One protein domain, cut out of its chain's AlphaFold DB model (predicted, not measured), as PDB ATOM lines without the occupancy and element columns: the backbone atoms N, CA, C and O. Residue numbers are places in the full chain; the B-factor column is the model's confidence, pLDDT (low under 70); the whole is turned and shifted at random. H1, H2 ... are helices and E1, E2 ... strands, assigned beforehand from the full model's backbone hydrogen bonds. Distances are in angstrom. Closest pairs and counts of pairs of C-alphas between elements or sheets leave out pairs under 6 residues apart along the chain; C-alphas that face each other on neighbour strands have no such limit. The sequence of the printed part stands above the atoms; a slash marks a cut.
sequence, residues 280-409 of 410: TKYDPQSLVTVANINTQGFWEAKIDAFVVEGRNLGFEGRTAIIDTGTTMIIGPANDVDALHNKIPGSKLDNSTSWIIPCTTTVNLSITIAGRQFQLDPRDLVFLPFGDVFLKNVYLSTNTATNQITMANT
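AT A GLANCE: This is residues 280 to 409 of the 410 residues of the protein "Peptidase A1 domain-containing protein" of Jaapia argillacea MUCL 33604 (UniProt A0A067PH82). A row of small antiparallel sheets makes the body: the three-stranded sheet E1 - E10 - E9 at one end of the long axis, the three-stranded sheet E3 - E7 - E8 next to it in the middle, and the pair E2 and E4 at the side of both. At the other end the hairpin E5 and E6 lies with H1 near it, and the unnamed residues 381 to 392 make a long loop after H2. The 130 printed residues have ten named strands and two named helices, in the order E1 E2 E3 E4 H1 E5 E6 E7 E8 H2 E9 E10. The class is mixed, helices and strands, with under half of the residues in named elements. The whole is compact, with a radius of gyration of the C-alphas of 14.8 A and spans of 44 by 32 by 27 A.

IN THESE COORDINATES: E1 is residues 288 to 291, with C-alpha 288 at (146.143, 138.255, 158.874). E10, residues 403 to 408, is 17.3 A long and ends with C-alpha 408 at (153.230, 140.352, 165.274); E9, residues 393 to 398, is 16.3 A long. E3 is residues 305 to 308, E7 residues 364 to 368, 13.6 A, and E8 residues 371 to 375, 13.1 A. E2 is residues 300 to 302 and E4 residues 319 to 321. H1, residues 333 to 340, is 10.4 A long and begins with C-alpha 333 at (132.551, 140.655, 183.533). E5 is residues 347 to 350, E6 residues 353 to 355, and H2 residues 377 to 380.

HOW THE PARTS SIT: E10 is the inner strand of its sheet, with N 290 and O 404 of E1 and E10 2.8 A apart and N 396 and O 405 of the hairpin E9 and E10 2.8 A apart. Toward the next sheet, the closest C-alphas of E8 and E10 are those of Phe 373 and Asn 408, 6.7 A apart. In that sheet E7 is the inner strand; N 367 and O 305 of E3 and E7 are 2.8 A apart, and N 373 and O 366 of the hairpin E7 and E8 2.8 A. E2 runs on into E3 across a break of 2 residues, at 80 degrees, and pairs with E4, antiparallel, through N 301 and O 320, 2.9 A. The closest C-alphas of E1 and E2 are those of Val 290 and Ala 301, 6.9 A. H1 only grazes the sheet E3 E7 E8, with its residues 335 to 340. The closest C-alphas of H1 and E6 are those of His 340 and Trp 354, 7.4 A; in the hairpin E5 and E6, N 347 and O 355 are 2.9 A apart. H1 and H2 are apart. In H1 every O i to N i+4 pair is within hydrogen-bond range; H2 is too short for such a pair.

THE WHOLE: The two C-alphas farthest apart, those of Gly 345 and Ala 400, are 45.2 A apart. The printed part has no cut, and its long links are E4 to H1 and H2 to E9. The model's mean pLDDT over the printed part is 81.3; 20 residues are under 70, among them 349 to 353 and 381 to 391.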
ATOM      1  N   THR A 280     159.037 146.936 157.694       94.00
ATOM      2  CA  THR A 280     160.148 146.834 158.650       94.00
ATOM      3  C   THR A 280     159.691 146.707 160.105       94.00
ATOM      4  O   THR A 280     160.528 146.512 160.985       94.00
ATOM      5  N   LYS A 281     158.381 146.816 160.374       93.50
ATOM      6  CA  LYS A 281     157.812 146.866 161.735       93.50
ATOM      7  C   LYS A 281     157.047 145.609 162.147       93.50
ATOM      8  O   LYS A 281     156.605 145.522 163.297       93.50
ATOM      9  N   TYR A 282     156.842 144.664 161.229       93.56
ATOM     10  CA  TYR A 282     156.044 143.465 161.468       93.56
ATOM     11  C   TYR A 282     156.597 142.230 160.764       93.56
ATOM     12  O   TYR A 282     157.280 142.327 159.749       93.56
ATOM     13  N   ASP A 283     156.281 141.053 161.307       94.00
ATOM     14  CA  ASP A 283     156.600 139.776 160.675       94.00
ATOM     15  C   ASP A 283     155.557 139.458 159.586       94.00
ATOM     16  O   ASP A 283     154.399 139.166 159.918       94.00
ATOM     17  N   PRO A 284     155.929 139.448 158.292       93.25
ATOM     18  CA  PRO A 284     154.990 139.180 157.208       93.25
ATOM     19  C   PRO A 284     154.387 137.768 157.258       93.25
ATOM     20  O   PRO A 284     153.307 137.554 156.714       93.25
ATOM     21  N   GLN A 285     155.025 136.801 157.928       93.69
ATOM     22  CA  GLN A 285     154.483 135.441 158.071       93.69
ATOM     23  C   GLN A 285     153.341 135.350 159.088       93.69
ATOM     24  O   GLN A 285     152.608 134.353 159.124       93.69
ATOM     25  N   SER A 286     153.193 136.375 159.925       93.56
ATOM     26  CA  SER A 286     152.147 136.482 160.943       93.56
ATOM     27  C   SER A 286     150.920 137.269 160.479       93.56
ATOM     28  O   SER A 286     149.933 137.330 161.210       93.56
ATOM     29  N   LEU A 287     150.970 137.838 159.272       95.44
ATOM     30  CA  LEU A 287     149.949 138.731 158.742       95.44
ATOM     31  C   LEU A 287     148.594 138.028 158.574       95.44
ATOM     32  O   LEU A 287     148.498 136.986 157.922       95.44
ATOM     33  N   VAL A 288     147.541 138.636 159.117       95.94
ATOM     34  CA  VAL A 288     146.143 138.255 158.874       95.94
ATOM     35  C   VAL A 288     145.309 139.478 158.538       95.94
ATOM     36  O   VAL A 288     145.452 140.519 159.174       95.94
ATOM     37  N   THR A 289     144.398 139.333 157.579       95.94
ATOM     38  CA  THR A 289     143.423 140.362 157.207       95.94
ATOM     39  C   THR A 289     142.018 139.823 157.428       95.94
ATOM     40  O   THR A 289     141.686 138.724 156.983       95.94
ATOM     41  N   VAL A 290     141.186 140.602 158.111       94.81
ATOM     42  CA  VAL A 290     139.790 140.288 158.413       94.81
ATOM     43  C   VAL A 290     138.880 141.420 157.952       94.81
ATOM     44  O   VAL A 290     139.284 142.582 157.887       94.81
ATOM     45  N   ALA A 291     137.634 141.083 157.625       93.19
ATOM     46  CA  ALA A 291     136.606 142.090 157.405       93.19
ATOM     47  C   ALA A 291     136.282 142.792 158.731       93.19
ATOM     48  O   ALA A 291     136.166 142.128 159.764       93.19
ATOM     49  N   ASN A 292     136.106 144.113 158.693       89.62
ATOM     50  CA  ASN A 292     135.534 144.841 159.815       89.62
ATOM     51  C   ASN A 292     134.036 144.519 159.899       89.62
ATOM     52  O   ASN A 292     133.286 144.754 158.949       89.62
ATOM     53  N   ILE A 293     133.610 143.948 161.024       88.25
ATOM     54  CA  ILE A 293     132.227 143.490 161.220       88.25
ATOM     55  C   ILE A 293     131.322 144.565 161.831       88.25
ATOM     56  O   ILE A 293     130.109 144.367 161.914       88.25
ATOM     57  N   ASN A 294     131.890 145.696 162.253       81.62
ATOM     58  CA  ASN A 294     131.130 146.798 162.818       81.62
ATOM     59  C   ASN A 294     130.506 147.671 161.725       81.62
ATOM     60  O   ASN A 294     131.120 147.948 160.696       81.62
ATOM     61  N   THR A 295     129.304 148.175 161.989       76.12
ATOM     62  CA  THR A 295     128.585 149.115 161.110       76.12
ATOM     63  C   THR A 295     128.416 150.507 161.723       76.12
ATOM     64  O   THR A 295     127.795 151.375 161.117       76.12
ATOM     65  N   GLN A 296     128.959 150.727 162.920       69.94
ATOM     66  CA  GLN A 296     128.858 151.958 163.710       69.94
ATOM     67  C   GLN A 296     130.162 152.778 163.704       69.94
ATOM     68  O   GLN A 296     130.293 153.716 164.483       69.94
ATOM     69  N   GLY A 297     131.129 152.432 162.847       72.38
ATOM     70  CA  GLY A 297     132.380 153.181 162.686       72.38
ATOM     71  C   GLY A 297     133.566 152.678 163.511       72.38
ATOM     72  O   GLY A 297     134.652 153.244 163.410       72.38
ATOM     73  N   PHE A 298     133.410 151.603 164.289       79.50
ATOM     74  CA  PHE A 298     134.527 151.008 165.024       79.50
ATOM     75  C   PHE A 298     135.309 150.010 164.173       79.50
ATOM     76  O   PHE A 298     134.764 149.366 163.280       79.50
ATOM     77  N   TRP A 299     136.587 149.828 164.496       85.00
ATOM     78  CA  TRP A 299     137.391 148.728 163.970       85.00
ATOM     79  C   TRP A 299     137.161 147.480 164.810       85.00
ATOM     80  O   TRP A 299     137.856 147.269 165.801       85.00
ATOM     81  N   GLU A 300     136.176 146.668 164.433       85.19
ATOM     82  CA  GLU A 300     135.801 145.456 165.159       85.19
ATOM     83  C   GLU A 300     136.132 144.192 164.368       85.19
ATOM     84  O   GLU A 300     135.795 144.056 163.190       85.19
ATOM     85  N   ALA A 301     136.753 143.231 165.046       89.81
ATOM     86  CA  ALA A 301     137.073 141.922 164.500       89.81
ATOM     87  C   ALA A 301     136.433 140.812 165.338       89.81
ATOM     88  O   ALA A 301     136.293 140.924 166.558       89.81
ATOM     89  N   LYS A 302     136.084 139.699 164.686       94.12
ATOM     90  CA  LYS A 302     135.708 138.466 165.383       94.12
ATOM     91  C   LYS A 302     136.937 137.870 166.075       94.12
ATOM     92  O   LYS A 302     138.004 137.793 165.471       94.12
ATOM     93  N   ILE A 303     136.758 137.405 167.308       93.88
ATOM     94  CA  ILE A 303     137.778 136.687 168.069       93.88
ATOM     95  C   ILE A 303     137.454 135.194 168.060       93.88
ATOM     96  O   ILE A 303     136.345 134.791 168.411       93.88
ATOM     97  N   ASP A 304     138.426 134.373 167.663       95.12
ATOM     98  CA  ASP A 304     138.255 132.921 167.572       95.12
ATOM     99  C   ASP A 304     138.495 132.231 168.915       95.12
ATOM    100  O   ASP A 304     137.805 131.269 169.251       95.12
ATOM    101  N   ALA A 305     139.485 132.694 169.684       95.38
ATOM    102  CA  ALA A 305     139.809 132.114 170.982       95.38
ATOM    103  C   ALA A 305     140.578 133.081 171.886       95.38
ATOM    104  O   ALA A 305     141.417 133.854 171.424       95.38
ATOM    105  N   PHE A 306     140.359 132.940 173.190       92.62
ATOM    106  CA  PHE A 306     141.242 133.458 174.231       92.62
ATOM    107  C   PHE A 306     141.962 132.272 174.857       92.62
ATOM    108  O   PHE A 306     141.315 131.337 175.329       92.62
ATOM    109  N   VAL A 307     143.291 132.285 174.834       93.38
ATOM    110  CA  VAL A 307     144.117 131.158 175.271       93.38
ATOM    111  C   VAL A 307     145.011 131.611 176.417       93.38
ATOM    112  O   VAL A 307     145.854 132.486 176.233       93.38
ATOM    113  N   VAL A 308     144.840 130.991 177.586       91.94
ATOM    114  CA  VAL A 308     145.660 131.224 178.784       91.94
ATOM    115  C   VAL A 308     146.412 129.944 179.113       91.94
ATOM    116  O   VAL A 308     145.791 128.887 179.240       91.94
ATOM    117  N   GLU A 309     147.738 130.015 179.234       89.50
ATOM    118  CA  GLU A 309     148.601 128.858 179.526       89.50
ATOM    119  C   GLU A 309     148.350 127.682 178.559       89.50
ATOM    120  O   GLU A 309     148.214 126.520 178.950       89.50
ATOM    121  N   GLY A 310     148.194 128.005 177.269       89.69
ATOM    122  CA  GLY A 310     147.922 127.033 176.206       89.69
ATOM    123  C   GLY A 310     146.506 126.443 176.206       89.69
ATOM    124  O   GLY A 310     146.214 125.570 175.389       89.69
ATOM    125  N   ARG A 311     145.604 126.898 177.087       91.25
ATOM    126  CA  ARG A 311     144.215 126.419 177.166       91.25
ATOM    127  C   ARG A 311     143.242 127.474 176.656       91.25
ATOM    128  O   ARG A 311     143.191 128.578 177.190       91.25
ATOM    129  N   ASN A 312     142.439 127.111 175.657       94.50
ATOM    130  CA  ASN A 312     141.323 127.938 175.206       94.50
ATOM    131  C   ASN A 312     140.266 128.048 176.321       94.50
ATOM    132  O   ASN A 312     139.865 127.033 176.893       94.50
ATOM    133  N   LEU A 313     139.816 129.267 176.616       93.38
ATOM    134  CA  LEU A 313     138.769 129.547 177.601       93.38
ATOM    135  C   LEU A 313     137.359 129.183 177.109       93.38
ATOM    136  O   LEU A 313     136.434 129.142 177.917       93.38
ATOM    137  N   GLY A 314     137.193 128.884 175.817       92.69
ATOM    138  CA  GLY A 314     135.928 128.410 175.250       92.69
ATOM    139  C   GLY A 314     134.871 129.503 175.102       92.69
ATOM    140  O   GLY A 314     133.681 129.209 175.105       92.69
ATOM    141  N   PHE A 315     135.287 130.769 175.007       91.81
ATOM    142  CA  PHE A 315     134.360 131.865 174.747       91.81
ATOM    143  C   PHE A 315     133.850 131.785 173.309       91.81
ATOM    144  O   PHE A 315     134.636 131.674 172.370       91.81
ATOM    145  N   GLU A 316     132.536 131.887 173.137       89.50
ATOM    146  CA  GLU A 316     131.889 131.848 171.828       89.50
ATOM    147  C   GLU A 316     131.281 133.207 171.466       89.50
ATOM    148  O   GLU A 316     130.869 133.990 172.328       89.50
ATOM    149  N   GLY A 317     131.230 133.491 170.162       88.94
ATOM    150  CA  GLY A 317     130.583 134.692 169.625       88.94
ATOM    151  C   GLY A 317     131.221 136.007 170.076       88.94
ATOM    152  O   GLY A 317     130.523 137.013 170.159       88.94
ATOM    153  N   ARG A 318     132.516 136.005 170.417       90.06
ATOM    154  CA  ARG A 318     133.223 137.212 170.852       90.06
ATOM    155  C   ARG A 318     133.756 138.014 169.682       90.06
ATOM    156  O   ARG A 318     134.219 137.478 168.675       90.06
ATOM    157  N   THR A 319     133.709 139.318 169.867       91.62
ATOM    158  CA  THR A 319     134.247 140.329 168.972       91.62
ATOM    159  C   THR A 319     135.056 141.311 169.811       91.62
ATOM    160  O   THR A 319     134.881 141.383 171.031       91.62
ATOM    161  N   ALA A 320     135.984 142.032 169.191       86.75
ATOM    162  CA  ALA A 320     136.786 143.040 169.870       86.75
ATOM    163  C   ALA A 320     136.962 144.266 168.984       86.75
ATOM    164  O   ALA A 320     137.251 144.131 167.794       86.75
ATOM    165  N   ILE A 321     136.833 145.447 169.590       82.75
ATOM    166  CA  ILE A 321     137.283 146.697 168.982       82.75
ATOM    167  C   ILE A 321     138.785 146.827 169.204       82.75
ATOM    168  O   ILE A 321     139.282 146.592 170.306       82.75
ATOM    169  N   ILE A 322     139.493 147.240 168.160       85.94
ATOM    170  CA  ILE A 322     140.926 147.490 168.205       85.94
ATOM    171  C   ILE A 322     141.157 148.998 168.332       85.94
ATOM    172  O   ILE A 322     140.976 149.763 167.383       85.94
ATOM    173  N   ASP A 323     141.522 149.416 169.540       82.50
ATOM    174  CA  ASP A 323     141.439 150.804 169.991       82.50
ATOM    175  C   ASP A 323     142.767 151.289 170.593       82.50
ATOM    176  O   ASP A 323     143.072 150.994 171.746       82.50
ATOM    177  N   THR A 324     143.542 152.065 169.826       82.38
ATOM    178  CA  THR A 324     144.805 152.676 170.286       82.38
ATOM    179  C   THR A 324     144.607 153.762 171.346       82.38
ATOM    180  O   THR A 324     145.574 154.179 171.978       82.38
ATOM    181  N   GLY A 325     143.376 154.242 171.550       72.19
ATOM    182  CA  GLY A 325     143.030 155.241 172.560       72.19
ATOM    183  C   GLY A 325     142.612 154.651 173.912       72.19
ATOM    184  O   GLY A 325     142.321 155.409 174.850       72.19
ATOM    185  N   THR A 326     142.565 153.322 174.053       70.75
ATOM    186  CA  THR A 326     142.231 152.638 175.311       70.75
ATOM    187  C   THR A 326     143.425 151.883 175.873       70.75
ATOM    188  O   THR A 326     143.910 150.943 175.270       70.75
ATOM    189  N   THR A 327     143.807 152.228 177.102       69.06
ATOM    190  CA  THR A 327     144.976 151.672 177.800       69.06
ATOM    191  C   THR A 327     144.778 150.254 178.374       69.06
ATOM    192  O   THR A 327     145.663 149.723 179.025       69.06
ATOM    193  N   MET A 328     143.598 149.641 178.293       72.25
ATOM    194  CA  MET A 328     143.355 148.309 178.868       72.25
ATOM    195  C   MET A 328     142.558 147.436 177.922       72.25
ATOM    196  O   MET A 328     141.680 147.912 177.206       72.25
ATOM    197  N   ILE A 329     142.750 146.126 178.057       78.44
ATOM    198  CA  ILE A 329     141.788 145.157 177.543       78.44
ATOM    199  C   ILE A 329     140.574 145.166 178.463       78.44
ATOM    200  O   ILE A 329     140.677 144.908 179.663       78.44
ATOM    201  N   ILE A 330     139.418 145.475 177.889       76.19
ATOM    202  CA  ILE A 330     138.145 145.550 178.599       76.19
ATOM    203  C   ILE A 330     137.208 144.535 177.961       76.19
ATOM    204  O   ILE A 330     137.140 144.422 176.739       76.19
ATOM    205  N   GLY A 331     136.483 143.793 178.792       79.94
ATOM    206  CA  GLY A 331     135.570 142.760 178.327       79.94
ATOM    207  C   GLY A 331     134.398 142.538 179.278       79.94
ATOM    208  O   GLY A 331     134.339 143.148 180.351       79.94
ATOM    209  N   PRO A 332     133.449 141.669 178.890       80.69
ATOM    210  CA  PRO A 332     132.336 141.275 179.745       80.69
ATOM    211  C   PRO A 332     132.824 140.707 181.080       80.69
ATOM    212  O   PRO A 332     133.763 139.915 181.105       80.69
ATOM    213  N   ALA A 333     132.152 141.058 182.181       78.31
ATOM    214  CA  ALA A 333     132.551 140.655 183.533       78.31
ATOM    215  C   ALA A 333     132.810 139.142 183.661       78.31
ATOM    216  O   ALA A 333     133.871 138.747 184.124       78.31
ATOM    217  N   ASN A 334     131.904 138.300 183.151       85.00
ATOM    218  CA  ASN A 334     132.062 136.841 183.215       85.00
ATOM    219  C   ASN A 334     133.318 136.333 182.482       85.00
ATOM    220  O   ASN A 334     133.939 135.370 182.927       85.00
ATOM    221  N   ASP A 335     133.692 136.964 181.367       88.00
ATOM    222  CA  ASP A 335     134.868 136.572 180.586       88.00
ATOM    223  C   ASP A 335     136.152 137.013 181.287       88.00
ATOM    224  O   ASP A 335     137.114 136.250 181.374       88.00
ATOM    225  N   VAL A 336     136.144 138.236 181.826       85.12
ATOM    226  CA  VAL A 336     137.235 138.785 182.636       85.12
ATOM    227  C   VAL A 336     137.456 137.901 183.866       85.12
ATOM    228  O   VAL A 336     138.585 137.488 184.119       85.12
ATOM    229  N   ASP A 337     136.391 137.514 184.568       84.75
ATOM    230  CA  ASP A 337     136.459 136.612 185.718       84.75
ATOM    231  C   ASP A 337     137.014 135.237 185.320       84.75
ATOM    232  O   ASP A 337     137.904 134.695 185.980       84.75
ATOM    233  N   ALA A 338     136.528 134.657 184.218       90.50
ATOM    234  CA  ALA A 338     137.008 133.370 183.718       90.50
ATOM    235  C   ALA A 338     138.496 133.402 183.332       90.50
ATOM    236  O   ALA A 338     139.215 132.441 183.619       90.50
ATOM    237  N   LEU A 339     138.965 134.502 182.735       89.75
ATOM    238  CA  LEU A 339     140.369 134.725 182.398       89.75
ATOM    239  C   LEU A 339     141.223 134.884 183.661       89.75
ATOM    240  O   LEU A 339     142.203 134.158 183.830       89.75
ATOM    241  N   HIS A 340     140.840 135.770 184.583       86.62
ATOM    242  CA  HIS A 340     141.608 136.026 185.804       86.62
ATOM    243  C   HIS A 340     141.666 134.814 186.739       86.62
ATOM    244  O   HIS A 340     142.704 134.572 187.355       86.62
ATOM    245  N   ASN A 341     140.633 133.967 186.759       89.81
ATOM    246  CA  ASN A 341     140.653 132.676 187.458       89.81
ATOM    247  C   ASN A 341     141.724 131.700 186.932       89.81
ATOM    248  O   ASN A 341     142.014 130.695 187.586       89.81
ATOM    249  N   LYS A 342     142.302 131.948 185.748       90.62
ATOM    250  CA  LYS A 342     143.434 131.181 185.208       90.62
ATOM    251  C   LYS A 342     144.792 131.817 185.481       90.62
ATOM    252  O   LYS A 342     145.793 131.149 185.249       90.62
ATOM    253  N   ILE A 343     144.844 133.045 185.997       85.25
ATOM    254  CA  ILE A 343     146.095 133.734 186.320       85.25
ATOM    255  C   ILE A 343     146.471 133.444 187.783       85.25
ATOM    256  O   ILE A 343     145.767 133.884 188.700       85.25
ATOM    257  N   PRO A 344     147.587 132.739 188.050       86.31
ATOM    258  CA  PRO A 344     148.021 132.461 189.414       86.31
ATOM    259  C   PRO A 344     148.231 133.742 190.225       86.31
ATOM    260  O   PRO A 344     148.887 134.681 189.784       86.31
ATOM    261  N   GLY A 345     147.672 133.775 191.435       81.25
ATOM    262  CA  GLY A 345     147.786 134.925 192.333       81.25
ATOM    263  C   GLY A 345     146.912 136.123 191.956       81.25
ATOM    264  O   GLY A 345     146.991 137.141 192.646       81.25
ATOM    265  N   SER A 346     146.075 136.015 190.917       84.06
ATOM    266  CA  SER A 346     145.093 137.051 190.617       84.06
ATOM    267  C   SER A 346     144.042 137.154 191.718       84.06
ATOM    268  O   SER A 346     143.625 136.150 192.300       84.06
ATOM    269  N   LYS A 347     143.631 138.383 192.028       73.62
ATOM    270  CA  LYS A 347     142.589 138.677 193.010       73.62
ATOM    271  C   LYS A 347     141.706 139.794 192.492       73.62
ATOM    272  O   LYS A 347     142.189 140.726 191.856       73.62
ATOM    273  N   LEU A 348     140.427 139.717 192.817       71.31
ATOM    274  CA  LEU A 348     139.522 140.833 192.628       71.31
ATOM    275  C   LEU A 348     139.877 141.917 193.662       71.31
ATOM    276  O   LEU A 348     139.927 141.634 194.858       71.31
ATOM    277  N   ASP A 349     140.176 143.127 193.196       60.06
ATOM    278  CA  ASP A 349     140.535 144.280 194.039       60.06
ATOM    279  C   ASP A 349     139.280 145.052 194.471       60.06
ATOM    280  O   ASP A 349     139.073 145.358 195.643       60.06
ATOM    281  N   ASN A 350     138.379 145.295 193.518       56.84
ATOM    282  CA  ASN A 350     137.048 145.860 193.737       56.84
ATOM    283  C   ASN A 350     136.039 145.176 192.801       56.84
ATOM    284  O   ASN A 350     136.439 144.396 191.944       56.84
ATOM    285  N   SER A 351     134.743 145.492 192.896       56.34
ATOM    286  CA  SER A 351     133.682 144.842 192.099       56.34
ATOM    287  C   SER A 351     133.836 144.934 190.570       56.34
ATOM    288  O   SER A 351     133.023 144.362 189.851       56.34
ATOM    289  N   THR A 352     134.838 145.656 190.057       59.66
ATOM    290  CA  THR A 352     135.064 145.887 188.624       59.66
ATOM    291  C   THR A 352     136.530 145.788 188.187       59.66
ATOM    292  O   THR A 352     136.831 146.071 187.030       59.66
ATOM    293  N   SER A 353     137.473 145.456 189.074       64.50
ATOM    294  CA  SER A 353     138.907 145.455 188.745       64.50
ATOM    295  C   SER A 353     139.652 144.309 189.407       64.50
ATOM    296  O   SER A 353     139.397 143.964 190.561       64.50
ATOM    297  N   TRP A 354     140.635 143.788 188.682       71.94
ATOM    298  CA  TRP A 354     141.485 142.688 189.104       71.94
ATOM    299  C   TRP A 354     142.929 143.152 189.293       71.94
ATOM    300  O   TRP A 354     143.427 144.004 188.560       71.94
ATOM    301  N   ILE A 355     143.604 142.557 190.270       71.06
ATOM    302  CA  ILE A 355     145.049 142.647 190.466       71.06
ATOM    303  C   ILE A 355     145.682 141.298 190.131       71.06
ATOM    304  O   ILE A 355     145.087 140.238 190.351       71.06
ATOM    305  N   ILE A 356     146.897 141.335 189.595       73.31
ATOM    306  CA  ILE A 356     147.729 140.162 189.311       73.31
ATOM    307  C   ILE A 356     149.138 140.400 189.871       73.31
ATOM    308  O   ILE A 356     149.518 141.559 190.064       73.31
ATOM    309  N   PRO A 357     149.925 139.347 190.157       74.19
ATOM    310  CA  PRO A 357     151.299 139.523 190.609       74.19
ATOM    311  C   PRO A 357     152.142 140.259 189.564       74.19
ATOM    312  O   PRO A 357     152.145 139.883 188.396       74.19
ATOM    313  N   CYS A 358     152.917 141.253 189.993       70.31
ATOM    314  CA  CYS A 358     153.799 142.031 189.114       70.31
ATOM    315  C   CYS A 358     154.899 141.176 188.459       70.31
ATOM    316  O   CYS A 358     155.458 141.543 187.438       70.31
ATOM    317  N   THR A 359     155.208 140.021 189.052       77.75
ATOM    318  CA  THR A 359     156.165 139.027 188.550       77.75
ATOM    319  C   THR A 359     155.499 137.925 187.721       77.75
ATOM    320  O   THR A 359     156.091 136.864 187.527       77.75
ATOM    321  N   THR A 360     154.247 138.122 187.296       81.31
ATOM    322  CA  THR A 360     153.532 137.137 186.484       81.31
ATOM    323  C   THR A 360     154.287 136.858 185.189       81.31
ATOM    324  O   THR A 360     154.797 137.759 184.530       81.31
ATOM    325  N   THR A 361     154.331 135.589 184.806       87.69
ATOM    326  CA  THR A 361     154.856 135.141 183.512       87.69
ATOM    327  C   THR A 361     153.749 134.504 182.680       87.69
ATOM    328  O   THR A 361     154.032 133.650 181.841       87.69
ATOM    329  N   VAL A 362     152.488 134.845 182.978       87.81
ATOM    330  CA  VAL A 362     151.329 134.179 182.387       87.81
ATOM    331  C   VAL A 362     151.307 134.363 180.876       87.81
ATOM    332  O   VAL A 362     151.358 135.480 180.368       87.81
ATOM    333  N   ASN A 363     151.204 133.258 180.154       90.50
ATOM    334  CA  ASN A 363     151.060 133.275 178.714       90.50
ATOM    335  C   ASN A 363     149.586 133.472 178.352       90.50
ATOM    336  O   ASN A 363     148.781 132.542 178.457       90.50
ATOM    337  N   LEU A 364     149.243 134.687 177.927       90.44
ATOM    338  CA  LEU A 364     147.944 135.024 177.358       90.44
ATOM    339  C   LEU A 364     148.102 135.294 175.863       90.44
ATOM    340  O   LEU A 364     149.027 135.971 175.421       90.44
ATOM    341  N   SER A 365     147.161 134.793 175.076       92.94
ATOM    342  CA  SER A 365     147.090 135.077 173.649       92.94
ATOM    343  C   SER A 365     145.652 135.124 173.158       92.94
ATOM    344  O   SER A 365     144.752 134.498 173.728       92.94
ATOM    345  N   ILE A 366     145.449 135.869 172.078       92.44
ATOM    346  CA  ILE A 366     144.168 136.013 171.394       92.44
ATOM    347  C   ILE A 366     144.326 135.434 169.991       92.44
ATOM    348  O   ILE A 366     145.318 135.692 169.315       92.44
ATOM    349  N   THR A 367     143.370 134.616 169.560       95.06
ATOM    350  CA  THR A 367     143.360 134.037 168.214       95.06
ATOM    351  C   THR A 367     142.377 134.788 167.334       95.06
ATOM    352  O   THR A 367     141.210 134.932 167.701       95.06
ATOM    353  N   ILE A 368     142.844 135.252 166.176       94.06
ATOM    354  CA  ILE A 368     142.047 135.960 165.174       94.06
ATOM    355  C   ILE A 368     142.372 135.385 163.799       94.06
ATOM    356  O   ILE A 368     143.542 135.284 163.428       94.06
ATOM    357  N   ALA A 369     141.341 135.001 163.047       94.56
ATOM    358  CA  ALA A 369     141.469 134.317 161.761       94.56
ATOM    359  C   ALA A 369     142.408 133.095 161.827       94.56
ATOM    360  O   ALA A 369     143.234 132.870 160.942       94.56
ATOM    361  N   GLY A 370     142.321 132.328 162.916       93.88
ATOM    362  CA  GLY A 370     143.173 131.165 163.176       93.88
ATOM    363  C   GLY A 370     144.637 131.482 163.514       93.88
ATOM    364  O   GLY A 370     145.409 130.553 163.752       93.88
ATOM    365  N   ARG A 371     145.042 132.759 163.569       94.94
ATOM    366  CA  ARG A 371     146.384 133.180 163.989       94.94
ATOM    367  C   ARG A 371     146.388 133.612 165.445       94.94
ATOM    368  O   ARG A 371     145.572 134.427 165.858       94.94
ATOM    369  N   GLN A 372     147.344 133.088 166.201       94.12
ATOM    370  CA  GLN A 372     147.550 133.428 167.602       94.12
ATOM    371  C   GLN A 372     148.477 134.646 167.740       94.12
ATOM    372  O   GLN A 372     149.599 134.632 167.233       94.12
ATOM    373  N   PHE A 373     148.006 135.664 168.456       92.12
ATOM    374  CA  PHE A 373     148.751 136.856 168.858       92.12
ATOM    375  C   PHE A 373     149.023 136.771 170.355       92.12
ATOM    376  O   PHE A 373     148.089 136.757 171.162       92.12
ATOM    377  N   GLN A 374     150.294 136.649 170.725       90.81
ATOM    378  CA  GLN A 374     150.708 136.516 172.117       90.81
ATOM    379  C   GLN A 374     150.910 137.891 172.754       90.81
ATOM    380  O   GLN A 374     151.486 138.791 172.145       90.81
ATOM    381  N   LEU A 375     150.441 138.035 173.990       86.94
ATOM    382  CA  LEU A 375     150.687 139.211 174.808       86.94
ATOM    383  C   LEU A 375     151.926 138.953 175.666       86.94
ATOM    384  O   LEU A 375     152.047 137.899 176.294       86.94
ATOM    385  N   ASP A 376     152.838 139.921 175.701       86.12
ATOM    386  CA  ASP A 376     153.931 139.930 176.668       86.12
ATOM    387  C   ASP A 376     153.331 140.078 178.082       86.12
ATOM    388  O   ASP A 376     152.517 140.979 178.303       86.12
ATOM    389  N   PRO A 377     153.701 139.229 179.059       83.44
ATOM    390  CA  PRO A 377     153.191 139.331 180.426       83.44
ATOM    391  C   PRO A 377     153.403 140.709 181.068       83.44
ATOM    392  O   PRO A 377     152.600 141.101 181.916       83.44
ATOM    393  N   ARG A 378     154.439 141.458 180.648       80.44
ATOM    394  CA  ARG A 378     154.696 142.840 181.098       80.44
ATOM    395  C   ARG A 378     153.565 143.793 180.738       80.44
ATOM    396  O   ARG A 378     153.329 144.754 181.456       80.44
ATOM    397  N   ASP A 379     152.834 143.507 179.667       78.12
ATOM    398  CA  ASP A 379     151.697 144.328 179.274       78.12
ATOM    399  C   ASP A 379     150.495 144.079 180.190       78.12
ATOM    400  O   ASP A 379     149.696 144.975 180.406       78.12
ATOM    401  N   LEU A 380     150.373 142.899 180.810       75.88
ATOM    402  CA  LEU A 380     149.256 142.570 181.709       75.88
ATOM    403  C   LEU A 380     149.374 143.234 183.087       75.88
ATOM    404  O   LEU A 380     148.387 143.320 183.824       75.88
ATOM    405  N   VAL A 381     150.578 143.672 183.463       69.31
ATOM    406  CA  VAL A 381     150.873 144.248 184.779       69.31
ATOM    407  C   VAL A 381     150.840 145.767 184.711       69.31
ATOM    408  O   VAL A 381     151.786 146.429 184.308       69.31
ATOM    409  N   PHE A 382     149.721 146.338 185.152       61.06
ATOM    410  CA  PHE A 382     149.494 147.768 184.977       61.06
ATOM    411  C   PHE A 382     150.053 148.648 186.098       61.06
ATOM    412  O   PHE A 382     150.255 149.819 185.837       61.06
ATOM    413  N   LEU A 383     150.253 148.204 187.348       57.88
ATOM    414  CA  LEU A 383     150.557 149.162 188.428       57.88
ATOM    415  C   LEU A 383     152.047 149.285 188.789       57.88
ATOM    416  O   LEU A 383     152.527 148.377 189.460       57.88
ATOM    417  N   PRO A 384     152.716 150.432 188.530       41.09
ATOM    418  CA  PRO A 384     152.138 151.725 188.165       41.09
ATOM    419  C   PRO A 384     152.650 152.232 186.803       41.09
ATOM    420  O   PRO A 384     153.563 153.044 186.722       41.09
ATOM    421  N   PHE A 385     152.041 151.747 185.726       46.66
ATOM    422  CA  PHE A 385     151.187 152.450 184.744       46.66
ATOM    423  C   PHE A 385     151.544 151.997 183.306       46.66
ATOM    424  O   PHE A 385     152.673 152.169 182.919       46.66
ATOM    425  N   GLY A 386     150.652 151.411 182.495       38.53
ATOM    426  CA  GLY A 386     150.860 151.297 181.028       38.53
ATOM    427  C   GLY A 386     150.018 150.277 180.240       38.53
ATOM    428  O   GLY A 386     149.591 149.277 180.793       38.53
ATOM    429  N   ASP A 387     149.767 150.537 178.945       45.88
ATOM    430  CA  ASP A 387     148.816 149.807 178.063       45.88
ATOM    431  C   ASP A 387     149.114 148.304 177.831       45.88
ATOM    432  O   ASP A 387     150.259 147.869 177.923       45.88
ATOM    433  N   VAL A 388     148.090 147.497 177.523       55.50
ATOM    434  CA  VAL A 388     148.065 146.045 177.785       55.50
ATOM    435  C   VAL A 388     148.020 145.145 176.531       55.50
ATOM    436  O   VAL A 388     148.313 143.955 176.630       55.50
ATOM    437  N   PHE A 389     147.674 145.649 175.335       51.12
ATOM    438  CA  PHE A 389     147.471 144.760 174.166       51.12
ATOM    439  C   PHE A 389     148.246 145.117 172.899       51.12
ATOM    440  O   PHE A 389     148.931 144.266 172.331       51.12
ATOM    441  N   LEU A 390     148.156 146.363 172.434       55.09
ATOM    442  CA  LEU A 390     148.604 146.722 171.081       55.09
ATOM    443  C   LEU A 390     150.129 146.807 170.926       55.09
ATOM    444  O   LEU A 390     150.630 146.979 169.822       55.09
ATOM    445  N   LYS A 391     150.894 146.638 172.008       63.97
ATOM    446  CA  LYS A 391     152.360 146.767 172.005       63.97
ATOM    447  C   LYS A 391     153.073 145.667 171.207       63.97
ATOM    448  O   LYS A 391     154.121 145.928 170.613       63.97
ATOM    449  N   ASN A 392     152.494 144.463 171.146       70.06
ATOM    450  CA  ASN A 392     153.062 143.315 170.412       70.06
ATOM    451  C   ASN A 392     152.418 143.086 169.039       70.06
ATOM    452  O   ASN A 392     152.837 142.189 168.306       70.06
ATOM    453  N   VAL A 393     151.404 143.883 168.691       65.69
ATOM    454  CA  VAL A 393     150.614 143.714 167.472       65.69
ATOM    455  C   VAL A 393     150.779 144.944 166.589       65.69
ATOM    456  O   VAL A 393     150.503 146.069 166.991       65.69
ATOM    457  N   TYR A 394     151.228 144.726 165.362       65.00
ATOM    458  CA  TYR A 394     151.164 145.711 164.302       65.00
ATOM    459  C   TYR A 394     149.735 145.743 163.770       65.00
ATOM    460  O   TYR A 394     149.224 144.714 163.323       65.00
ATOM    461  N   LEU A 395     149.092 146.904 163.826       80.31
ATOM    462  CA  LEU A 395     147.712 147.098 163.390       80.31
ATOM    463  C   LEU A 395     147.683 147.895 162.092       80.31
ATOM    464  O   LEU A 395     148.395 148.880 161.953       80.31
ATOM    465  N   SER A 396     146.815 147.528 161.162       79.44
ATOM    466  CA  SER A 396     146.499 148.316 159.978       79.44
ATOM    467  C   SER A 396     144.996 148.301 159.729       79.44
ATOM    468  O   SER A 396     144.351 147.261 159.832       79.44
ATOM    469  N   THR A 397     144.426 149.456 159.419       80.31
ATOM    470  CA  THR A 397     143.009 149.621 159.100       80.31
ATOM    471  C   THR A 397     142.876 150.235 157.715       80.31
ATOM    472  O   THR A 397     143.635 151.134 157.355       80.31
ATOM    473  N   ASN A 398     141.941 149.726 156.912       81.94
ATOM    474  CA  ASN A 398     141.659 150.216 155.566       81.94
ATOM    475  C   ASN A 398     140.198 150.667 155.493       81.94
ATOM    476  O   ASN A 398     139.290 149.832 155.532       81.94
ATOM    477  N   THR A 399     139.968 151.977 155.406       81.12
ATOM    478  CA  THR A 399     138.611 152.554 155.362       81.12
ATOM    479  C   THR A 399     137.920 152.293 154.032       81.12
ATOM    480  O   THR A 399     136.720 152.038 154.015       81.12
ATOM    481  N   ALA A 400     138.667 152.260 152.926       78.81
ATOM    482  CA  ALA A 400     138.107 152.036 151.595       78.81
ATOM    483  C   ALA A 400     137.586 150.602 151.407       78.81
ATOM    484  O   ALA A 400     136.563 150.398 150.755       78.81
ATOM    485  N   THR A 401     138.276 149.603 151.967       79.88
ATOM    486  CA  THR A 401     137.863 148.189 151.875       79.88
ATOM    487  C   THR A 401     137.129 147.681 153.114       79.88
ATOM    488  O   THR A 401     136.656 146.545 153.108       79.88
ATOM    489  N   ASN A 402     137.014 148.506 154.158       82.38
ATOM    490  CA  ASN A 402     136.470 148.151 155.468       82.38
ATOM    491  C   ASN A 402     137.124 146.883 156.056       82.38
ATOM    492  O   ASN A 402     136.459 145.902 156.405       82.38
ATOM    493  N   GLN A 403     138.455 146.888 156.121       82.38
ATOM    494  CA  GLN A 403     139.263 145.751 156.570       82.38
ATOM    495  C   GLN A 403     140.222 146.134 157.692       82.38
ATOM    496  O   GLN A 403     140.707 147.263 157.774       82.38
ATOM    497  N   ILE A 404     140.533 145.143 158.519       84.56
ATOM    498  CA  ILE A 404     141.525 145.210 159.587       84.56
ATOM    499  C   ILE A 404     142.605 144.182 159.270       84.56
ATOM    500  O   ILE A 404     142.304 143.022 158.993       84.56
ATOM    501  N   THR A 405     143.862 144.591 159.344       84.25
ATOM    502  CA  THR A 405     145.025 143.726 159.176       84.25
ATOM    503  C   THR A 405     145.888 143.774 160.432       84.25
ATOM    504  O   THR A 405     146.118 144.842 160.991       84.25
ATOM    505  N   MET A 406     146.351 142.615 160.893       85.88
ATOM    506  CA  MET A 406     147.164 142.470 162.100       85.88
ATOM    507  C   MET A 406     148.369 141.570 161.842       85.88
ATOM    508  O   MET A 406     148.281 140.616 161.071       85.88
ATOM    509  N   ALA A 407     149.483 141.857 162.506       72.94
ATOM    510  CA  ALA A 407     150.694 141.042 162.495       72.94
ATOM    511  C   ALA A 407     151.418 141.152 163.845       72.94
ATOM    512  O   ALA A 407     151.209 142.104 164.587       72.94
ATOM    513  N   ASN A 408     152.287 140.199 164.170       80.00
ATOM    514  CA  ASN A 408     153.230 140.352 165.274       80.00
ATOM    515  C   ASN A 408     154.295 141.384 164.893       80.00
ATOM    516  O   ASN A 408     154.737 141.445 163.743       80.00
ATOM    517  N   THR A 409     154.727 142.184 165.860       70.62
ATOM    518  CA  THR A 409     155.791 143.169 165.636       70.62
ATOM    519  C   THR A 409     157.178 142.531 165.721       70.62
ATOM    520  O   THR A 409     157.353 141.584 166.486       70.62
TER     521      THR A 409